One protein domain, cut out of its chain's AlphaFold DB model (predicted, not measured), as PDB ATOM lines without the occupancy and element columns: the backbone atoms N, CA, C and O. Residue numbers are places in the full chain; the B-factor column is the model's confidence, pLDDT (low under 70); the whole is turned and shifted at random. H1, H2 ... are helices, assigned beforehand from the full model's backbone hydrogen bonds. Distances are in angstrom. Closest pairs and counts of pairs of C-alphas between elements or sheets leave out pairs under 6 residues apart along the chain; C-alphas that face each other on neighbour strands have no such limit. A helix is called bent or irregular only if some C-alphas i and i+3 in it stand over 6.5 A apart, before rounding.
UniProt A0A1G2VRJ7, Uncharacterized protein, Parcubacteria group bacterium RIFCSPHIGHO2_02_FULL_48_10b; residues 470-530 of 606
ATOM      1  N   THR A 470      -2.360  -7.801 -10.243       97.00
ATOM      2  CA  THR A 470      -0.889  -7.732 -10.191       97.00
ATOM      3  C   THR A 470      -0.408  -6.475  -9.455       97.00
ATOM      4  O   THR A 470      -1.134  -5.498  -9.282       97.00
ATOM      5  N   TRP A 471       0.848  -6.475  -9.006       96.81
ATOM      6  CA  TRP A 471       1.493  -5.327  -8.362       96.81
ATOM      7  C   TRP A 471       1.541  -4.069  -9.254       96.81
ATOM      8  O   TRP A 471       1.673  -2.964  -8.719       96.81
ATOM      9  N   ARG A 472       1.436  -4.217 -10.587       96.75
ATOM     10  CA  ARG A 472       1.327  -3.089 -11.533       96.75
ATOM     11  C   ARG A 472      -0.008  -2.352 -11.434       96.75
ATOM     12  O   ARG A 472      -0.035  -1.152 -11.679       96.75
ATOM     13  N   ASP A 473      -1.076  -3.046 -11.047       96.81
ATOM     14  CA  ASP A 473      -2.429  -2.480 -10.942       96.81
ATOM     15  C   ASP A 473      -2.596  -1.634  -9.667       96.81
ATOM     16  O   ASP A 473      -3.578  -0.912  -9.499       96.81
ATOM     17  N   LEU A 474      -1.635  -1.723  -8.739       97.44
ATOM     18  CA  LEU A 474      -1.614  -0.900  -7.538       97.44
ATOM     19  C   LEU A 474      -1.346   0.568  -7.906       97.44
ATOM     20  O   LEU A 474      -0.361   0.845  -8.599       97.44
ATOM     21  N   PRO A 475      -2.127   1.530  -7.377       97.38
ATOM     22  CA  PRO A 475      -1.911   2.945  -7.650       97.38
ATOM     23  C   PRO A 475      -0.530   3.399  -7.165       97.38
ATOM     24  O   PRO A 475       0.004   2.899  -6.165       97.38
ATOM     25  N   ASP A 476       0.074   4.350  -7.882       97.25
ATOM     26  CA  ASP A 476       1.353   4.943  -7.479       97.25
ATOM     27  C   ASP A 476       1.241   5.649  -6.120       97.25
ATOM     28  O   ASP A 476       2.153   5.523  -5.307       97.25
ATOM     29  N   THR A 477       0.105   6.307  -5.850       97.75
ATOM     30  CA  THR A 477      -0.160   7.022  -4.596       97.75
ATOM     31  C   THR A 477      -1.181   6.336  -3.692       97.75
ATOM     32  O   THR A 477      -2.149   5.726  -4.146       97.75
ATOM     33  N   ILE A 478      -0.995   6.476  -2.375       96.75
ATOM     34  CA  ILE A 478      -1.924   5.938  -1.366       96.75
ATOM     35  C   ILE A 478      -3.278   6.657  -1.335       96.75
ATOM     36  O   ILE A 478      -4.288   6.051  -0.994       96.75
ATOM     37  N   ASP A 479      -3.321   7.929  -1.734       95.56
ATOM     38  CA  ASP A 479      -4.561   8.712  -1.811       95.56
ATOM     39  C   ASP A 479      -5.484   8.248  -2.953       95.56
ATOM     40  O   ASP A 479      -6.690   8.464  -2.896       95.56
ATOM     41  N   ALA A 480      -4.932   7.554  -3.956       97.00
ATOM     42  CA  ALA A 480      -5.687   6.881  -5.011       97.00
ATOM     43  C   ALA A 480      -6.061   5.420  -4.663       97.00
ATOM     44  O   ALA A 480      -6.706   4.745  -5.464       97.00
ATOM     45  N   ALA A 481      -5.675   4.909  -3.485       95.88
ATOM     46  CA  ALA A 481      -6.025   3.560  -3.047       95.88
ATOM     47  C   ALA A 481      -7.384   3.531  -2.328       95.88
ATOM     48  O   ALA A 481      -7.562   4.127  -1.260       95.88
ATOM     49  N   SER A 482      -8.334   2.787  -2.894       96.12
ATOM     50  CA  SER A 482      -9.637   2.503  -2.287       96.12
ATOM     51  C   SER A 482      -9.564   1.336  -1.295       96.12
ATOM     52  O   SER A 482      -8.654   0.510  -1.337       96.12
ATOM     53  N   ASP A 483     -10.560   1.241  -0.415       96.75
ATOM     54  CA  ASP A 483     -10.664   0.210   0.631       96.75
ATOM     55  C   ASP A 483     -10.834  -1.214   0.075       96.75
ATOM     56  O   ASP A 483     -10.636  -2.196   0.792       96.75
ATOM     57  N   ASP A 484     -11.152  -1.349  -1.216       97.00
ATOM     58  CA  ASP A 484     -11.278  -2.647  -1.877       97.00
ATOM     59  C   ASP A 484      -9.952  -3.429  -1.900       97.00
ATOM     60  O   ASP A 484      -9.970  -4.659  -1.891       97.00
ATOM     61  N   ILE A 485      -8.805  -2.741  -1.781       97.44
ATOM     62  CA  ILE A 485      -7.471  -3.351  -1.635       97.44
ATOM     63  C   ILE A 485      -7.407  -4.421  -0.534       97.44
ATOM     64  O   ILE A 485      -6.682  -5.406  -0.663       97.44
ATOM     65  N   LEU A 486      -8.208  -4.276   0.527       97.62
ATOM     66  CA  LEU A 486      -8.273  -5.219   1.645       97.62
ATOM     67  C   LEU A 486      -8.869  -6.578   1.237       97.62
ATOM     68  O   LEU A 486      -8.664  -7.581   1.925       97.62
ATOM     69  N   ARG A 487      -9.598  -6.645   0.117       96.69
ATOM     70  CA  ARG A 487     -10.161  -7.877  -0.462       96.69
ATOM     71  C   ARG A 487      -9.226  -8.536  -1.476       96.69
ATOM     72  O   ARG A 487      -9.320  -9.746  -1.669       96.69
ATOM     73  N   GLN A 488      -8.339  -7.759  -2.091       97.25
ATOM     74  CA  GLN A 488      -7.502  -8.191  -3.208       97.25
ATOM     75  C   GLN A 488      -6.375  -9.147  -2.780       97.25
ATOM     76  O   GLN A 488      -5.872  -9.091  -1.655       97.25
ATOM     77  N   ILE A 489      -5.969 -10.014  -3.709       97.06
ATOM     78  CA  ILE A 489      -4.809 -10.908  -3.636       97.06
ATOM     79  C   ILE A 489      -3.823 -10.443  -4.713       97.06
ATOM     80  O   ILE A 489      -4.080 -10.594  -5.904       97.06
ATOM     81  N   ILE A 490      -2.709  -9.856  -4.288       97.62
ATOM     82  CA  ILE A 490      -1.780  -9.107  -5.141       97.62
ATOM     83  C   ILE A 490      -0.601 -10.005  -5.526       97.62
ATOM     84  O   ILE A 490       0.123 -10.467  -4.639       97.62
ATOM     85  N   LEU A 491      -0.366 -10.231  -6.824       97.25
ATOM     86  CA  LEU A 491       0.834 -10.931  -7.303       97.25
ATOM     87  C   LEU A 491       2.097 -10.159  -6.893       97.25
ATOM     88  O   LEU A 491       2.193  -8.956  -7.122       97.25
ATOM     89  N   CYS A 492       3.076 -10.841  -6.301       97.06
ATOM     90  CA  CYS A 492       4.321 -10.219  -5.859       97.06
ATOM     91  C   CYS A 492       5.227  -9.862  -7.049       97.06
ATOM     92  O   CYS A 492       5.551 -10.736  -7.852       97.06
ATOM     93  N   GLU A 493       5.722  -8.621  -7.093       98.06
ATOM     94  CA  GLU A 493       6.700  -8.128  -8.082       98.06
ATOM     95  C   GLU A 493       7.886  -9.090  -8.275       98.06
ATOM     96  O   GLU A 493       8.225  -9.440  -9.401       98.06
ATOM     97  N   ALA A 494       8.466  -9.601  -7.182       97.19
ATOM     98  CA  ALA A 494       9.590 -10.536  -7.255       97.19
ATOM     99  C   ALA A 494       9.220 -11.915  -7.835       97.19
ATOM    100  O   ALA A 494      10.072 -12.551  -8.445       97.19
ATOM    101  N   TRP A 495       7.973 -12.376  -7.673       95.50
ATOM    102  CA  TRP A 495       7.521 -13.637  -8.277       95.50
ATOM    103  C   TRP A 495       7.379 -13.496  -9.790       95.50
ATOM    104  O   TRP A 495       7.854 -14.337 -10.547       95.50
ATOM    105  N   GLU A 496       6.755 -12.404 -10.224       95.38
ATOM    106  CA  GLU A 496       6.540 -12.105 -11.638       95.38
ATOM    107  C   GLU A 496       7.857 -11.788 -12.375       95.38
ATOM    108  O   GLU A 496       8.000 -12.122 -13.548       95.38
ATOM    109  N   ALA A 497       8.844 -11.211 -11.679       96.81
ATOM    110  CA  ALA A 497      10.197 -11.010 -12.197       96.81
ATOM    111  C   ALA A 497      10.999 -12.318 -12.370       96.81
ATOM    112  O   ALA A 497      11.930 -12.354 -13.174       96.81
ATOM    113  N   GLY A 498      10.661 -13.386 -11.635       95.94
ATOM    114  CA  GLY A 498      11.293 -14.696 -11.787       95.94
ATOM    115  C   GLY A 498      11.073 -15.632 -10.599       95.94
ATOM    116  O   GLY A 498      11.795 -15.563  -9.604       95.94
ATOM    117  N   GLU A 499      10.137 -16.576 -10.739       92.38
ATOM    118  CA  GLU A 499       9.779 -17.577  -9.720       92.38
ATOM    119  C   GLU A 499      10.999 -18.279  -9.094       92.38
ATOM    120  O   GLU A 499      11.131 -18.313  -7.872       92.38
ATOM    121  N   ALA A 500      11.939 -18.773  -9.906       90.75
ATOM    122  CA  ALA A 500      13.116 -19.494  -9.412       90.75
ATOM    123  C   ALA A 500      14.037 -18.649  -8.504       90.75
ATOM    124  O   ALA A 500      14.703 -19.201  -7.628       90.75
ATOM    125  N   GLU A 501      14.064 -17.323  -8.673       91.69
ATOM    126  CA  GLU A 501      14.788 -16.408  -7.780       91.69
ATOM    127  C   GLU A 501      13.940 -16.058  -6.549       91.69
ATOM    128  O   GLU A 501      14.426 -16.074  -5.417       91.69
ATOM    129  N   ALA A 502      12.642 -15.820  -6.761       93.06
ATOM    130  CA  ALA A 502      11.663 -15.542  -5.716       93.06
ATOM    131  C   ALA A 502      11.612 -16.652  -4.648       93.06
ATOM    132  O   ALA A 502      11.514 -16.384  -3.445       93.06
ATOM    133  N   LEU A 503      11.727 -17.912  -5.073       89.94
ATOM    134  CA  LEU A 503      11.725 -19.075  -4.191       89.94
ATOM    135  C   LEU A 503      12.947 -19.127  -3.259       89.94
ATOM    136  O   LEU A 503      12.789 -19.512  -2.100       89.94
ATOM    137  N   LYS A 504      14.136 -18.659  -3.679       88.50
ATOM    138  CA  LYS A 504      15.356 -18.684  -2.838       88.50
ATOM    139  C   LYS A 504      15.205 -17.896  -1.535       88.50
ATOM    140  O   LYS A 504      15.764 -18.287  -0.513       88.50
ATOM    141  N   HIS A 505      14.428 -16.810  -1.556       89.81
ATOM    142  CA  HIS A 505      14.112 -16.004  -0.374       89.81
ATOM    143  C   HIS A 505      12.731 -16.307   0.245       89.81
ATOM    144  O   HIS A 505      12.292 -15.613   1.172       89.81
ATOM    145  N   ASN A 506      12.085 -17.393  -0.193       91.56
ATOM    146  CA  ASN A 506      10.761 -17.859   0.229       91.56
ATOM    147  C   ASN A 506       9.616 -16.867  -0.085       91.56
ATOM    148  O   ASN A 506       8.758 -16.615   0.765       91.56
ATOM    149  N   CYS A 507       9.596 -16.271  -1.281       93.56
ATOM    150  CA  CYS A 507       8.486 -15.434  -1.751       93.56
ATOM    151  C   CYS A 507       7.139 -16.186  -1.719       93.56
ATOM    152  O   CYS A 507       7.079 -17.389  -1.960       93.56
ATOM    153  N   THR A 508       6.030 -15.494  -1.440       91.88
ATOM    154  CA  THR A 508       4.724 -16.136  -1.191       91.88
ATOM    155  C   THR A 508       3.818 -16.285  -2.422       91.88
ATOM    156  O   THR A 508       2.628 -16.517  -2.233       91.88
ATOM    157  N   LYS A 509       4.326 -16.152  -3.660       93.44
ATOM    158  CA  LYS A 509       3.559 -15.930  -4.916       93.44
ATOM    159  C   LYS A 509       2.763 -14.621  -4.892       93.44
ATOM    160  O   LYS A 509       3.083 -13.686  -5.621       93.44
ATOM    161  N   ALA A 510       1.779 -14.523  -4.007       94.81
ATOM    162  CA  ALA A 510       0.935 -13.350  -3.810       94.81
ATOM    163  C   ALA A 510       0.821 -12.976  -2.322       94.81
ATOM    164  O   ALA A 510       1.257 -13.721  -1.439       94.81
ATOM    165  N   PHE A 511       0.258 -11.804  -2.036       95.62
ATOM    166  CA  PHE A 511       0.031 -11.299  -0.680       95.62
ATOM    167  C   PHE A 511      -1.285 -10.511  -0.587       95.62
ATOM    168  O   PHE A 511      -1.948 -10.264  -1.591       95.62
ATOM    169  N   ARG A 512      -1.677 -10.133   0.633       96.06
ATOM    170  CA  ARG A 512      -2.824  -9.256   0.921       96.06
ATOM    171  C   ARG A 512      -2.362  -8.133   1.842       96.06
ATOM    172  O   ARG A 512      -1.420  -8.340   2.604       96.06
ATOM    173  N   VAL A 513      -3.031  -6.985   1.784       97.19
ATOM    174  CA  VAL A 513      -2.816  -5.862   2.711       97.19
ATOM    175  C   VAL A 513      -3.802  -5.991   3.876       97.19
ATOM    176  O   VAL A 513      -4.979  -6.281   3.651       97.19
ATOM    177  N   THR A 514      -3.345  -5.806   5.118       96.50
ATOM    178  CA  THR A 514      -4.230  -5.807   6.303       96.50
ATOM    179  C   THR A 514      -4.803  -4.413   6.577       96.50
ATOM    180  O   THR A 514      -4.231  -3.412   6.149       96.50
ATOM    181  N   SER A 515      -5.915  -4.308   7.319       97.12
ATOM    182  CA  SER A 515      -6.502  -3.000   7.666       97.12
ATOM    183  C   SER A 515      -5.509  -2.110   8.422       97.12
ATOM    184  O   SER A 515      -5.303  -0.967   8.037       97.12
ATOM    185  N   GLN A 516      -4.808  -2.667   9.414       96.12
ATOM    186  CA  GLN A 516      -3.781  -1.976  10.208       96.12
ATOM    187  C   GLN A 516      -2.583  -1.520   9.350       96.12
ATOM    188  O   GLN A 516      -2.070  -0.418   9.533       96.12
ATOM    189  N   GLU A 517      -2.159  -2.331   8.373       96.81
ATOM    190  CA  GLU A 517      -1.129  -1.959   7.393       96.81
ATOM    191  C   GLU A 517      -1.607  -0.809   6.486       96.81
ATOM    192  O   GLU A 517      -0.878   0.156   6.255       96.81
ATOM    193  N   PHE A 518      -2.855  -0.863   6.014       98.06
ATOM    194  CA  PHE A 518      -3.440   0.166   5.155       98.06
ATOM    195  C   PHE A 518      -3.687   1.494   5.885       98.06
ATOM    196  O   PHE A 518      -3.417   2.565   5.338       98.06
ATOM    197  N   GLU A 519      -4.140   1.436   7.137       97.88
ATOM    198  CA  GLU A 519      -4.284   2.586   8.033       97.88
ATOM    199  C   GLU A 519      -2.931   3.252   8.304       97.88
ATOM    200  O   GLU A 519      -2.825   4.475   8.196       97.88
ATOM    201  N   PHE A 520      -1.879   2.468   8.569       98.19
ATOM    202  CA  PHE A 520      -0.514   2.980   8.718       98.19
ATOM    203  C   PHE A 520      -0.049   3.720   7.451       98.19
ATOM    204  O   PHE A 520       0.440   4.851   7.528       98.19
ATOM    205  N   TYR A 521      -0.270   3.134   6.272       98.19
ATOM    206  CA  TYR A 521       0.082   3.753   4.992       98.19
ATOM    207  C   TYR A 521      -0.700   5.035   4.695       98.19
ATOM    208  O   TYR A 521      -0.100   6.036   4.295       98.19
ATOM    209  N   ARG A 522      -2.013   5.058   4.949       97.50
ATOM    210  CA  ARG A 522      -2.835   6.274   4.824       97.50
ATOM    211  C   ARG A 522      -2.413   7.361   5.816       97.50
ATOM    212  O   ARG A 522      -2.354   8.531   5.431       97.50
ATOM    213  N   ARG A 523      -2.081   6.989   7.059       97.56
ATOM    214  CA  ARG A 523      -1.643   7.899   8.133       97.56
ATOM    215  C   ARG A 523      -0.319   8.593   7.817       97.56
ATOM    216  O   ARG A 523      -0.214   9.796   8.032       97.56
ATOM    217  N   PHE A 524       0.668   7.857   7.308       97.12
ATOM    218  CA  PHE A 524       2.010   8.390   7.024       97.12
ATOM    219  C   PHE A 524       2.241   8.767   5.555       97.12
ATOM    220  O   PHE A 524       3.363   9.096   5.182       97.12
ATOM    221  N   LYS A 525       1.183   8.753   4.731       96.75
ATOM    222  CA  LYS A 525       1.228   9.059   3.291       96.75
ATOM    223  C   LYS A 525       2.304   8.246   2.561       96.75
ATOM    224  O   LYS A 525       3.135   8.796   1.849       96.75
ATOM    225  N   LEU A 526       2.262   6.925   2.739       97.56
ATOM    226  CA  LEU A 526       3.178   5.954   2.134       97.56
ATOM    227  C   LEU A 526       2.429   5.063   1.123       97.56
ATOM    228  O   LEU A 526       1.344   4.587   1.444       97.56
ATOM    229  N   PRO A 527       2.978   4.778  -0.070       97.56
ATOM    230  CA  PRO A 527       2.339   3.928  -1.070       97.56
ATOM    231  C   PRO A 527       2.351   2.448  -0.692       97.56
ATOM    232  O   PRO A 527       3.338   1.930  -0.161       97.56
ATOM    233  N   LEU A 528       1.307   1.737  -1.123       97.94
ATOM    234  CA  LEU A 528       1.161   0.288  -0.968       97.94
ATOM    235  C   LEU A 528       2.421  -0.490  -1.421       97.94
ATOM    236  O   LEU A 528       3.057  -0.112  -2.420       97.94
ATOM    237  N   PRO A 529       2.802  -1.576  -0.722       97.25
ATOM    238  CA  PRO A 529       3.928  -2.423  -1.092       97.25
ATOM    239  C   PRO A 529       3.645  -3.142  -2.412       97.25
ATOM    240  O   PRO A 529       2.511  -3.503  -2.707       97.25
ATOM    241  N   ARG A 530       4.693  -3.368  -3.207       97.81
ATOM    242  CA  ARG A 530       4.637  -4.168  -4.448       97.81
ATOM    243  C   ARG A 530       5.090  -5.624  -4.240       97.81
ATOM    244  O   ARG A 530       4.955  -6.467  -5.122       97.81
TER     245      ARG A 530
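What this domain is: This is residues 470 to 530 of the 606 residues of an uncharacterized protein of Parcubacteria group bacterium RIFCSPHIGHO2_02_FULL_48_10b (UniProt A0A1G2VRJ7). This is an elongated model with helices towards both ends: H4, the longest, with short H1 near it towards one end, and the corner of two short helices, H2 and H3, at the other. Between the ends, the links from H1 to H2 and from H3 to H4 run side by side, with residues 490 to 491 briefly paired antiparallel with residues 510 to 511. The printed part has 61 residues with four named helices, in the order H1, H2, H3, H4, and no named strand. The class is all helix, though under half of the residues, 25, are in named elements. It is only just compact, close to loose, with a radius of gyration of the C-alphas of 12.3 A and spans of 35 by 20 by 19 A.

Where its parts are: Find C-alpha 515 at (-6.502, -3.000, 7.666); from there H4, residues 515 to 524, runs 14.2 A to C-alpha 524 at (2.010, 8.390, 7.024). Look back along the printed part for H1, residues 483 to 486, which is neither bent nor irregular, but only just: C-alphas 483 and 486 are 6.0 A apart. H2 holds residues 493 to 497. H3 holds residues 499 to 504 and starts at C-alpha 499, at (9.779, -17.577, -9.720).

How they stand to each other: Start at H4, where H1 is close but not clearly touching: their closest C-alphas, of Leu 486 and Ser 515, are 6.7 A apart. H2 and H4 are apart, and so are H3 and H4. Go on to H2 and H3, which touch only at the corner by their tight link; their closest C-alphas, of Trp 495 and Ala 502, are 5.2 A apart. In H2 and H4 every O i to N i+4 pair is within hydrogen-bond range, in H3 1 of 2, and H1 is too short for such a pair.

The domain as a whole: The two C-alphas farthest apart, of Ala 500 and Arg 523, are 35.7 A apart. The printed part has no cut and no long link between helices, while residues 470 to 482 hold no named element. The mean pLDDT of the printed part is 96.0, and no printed residue is under 70.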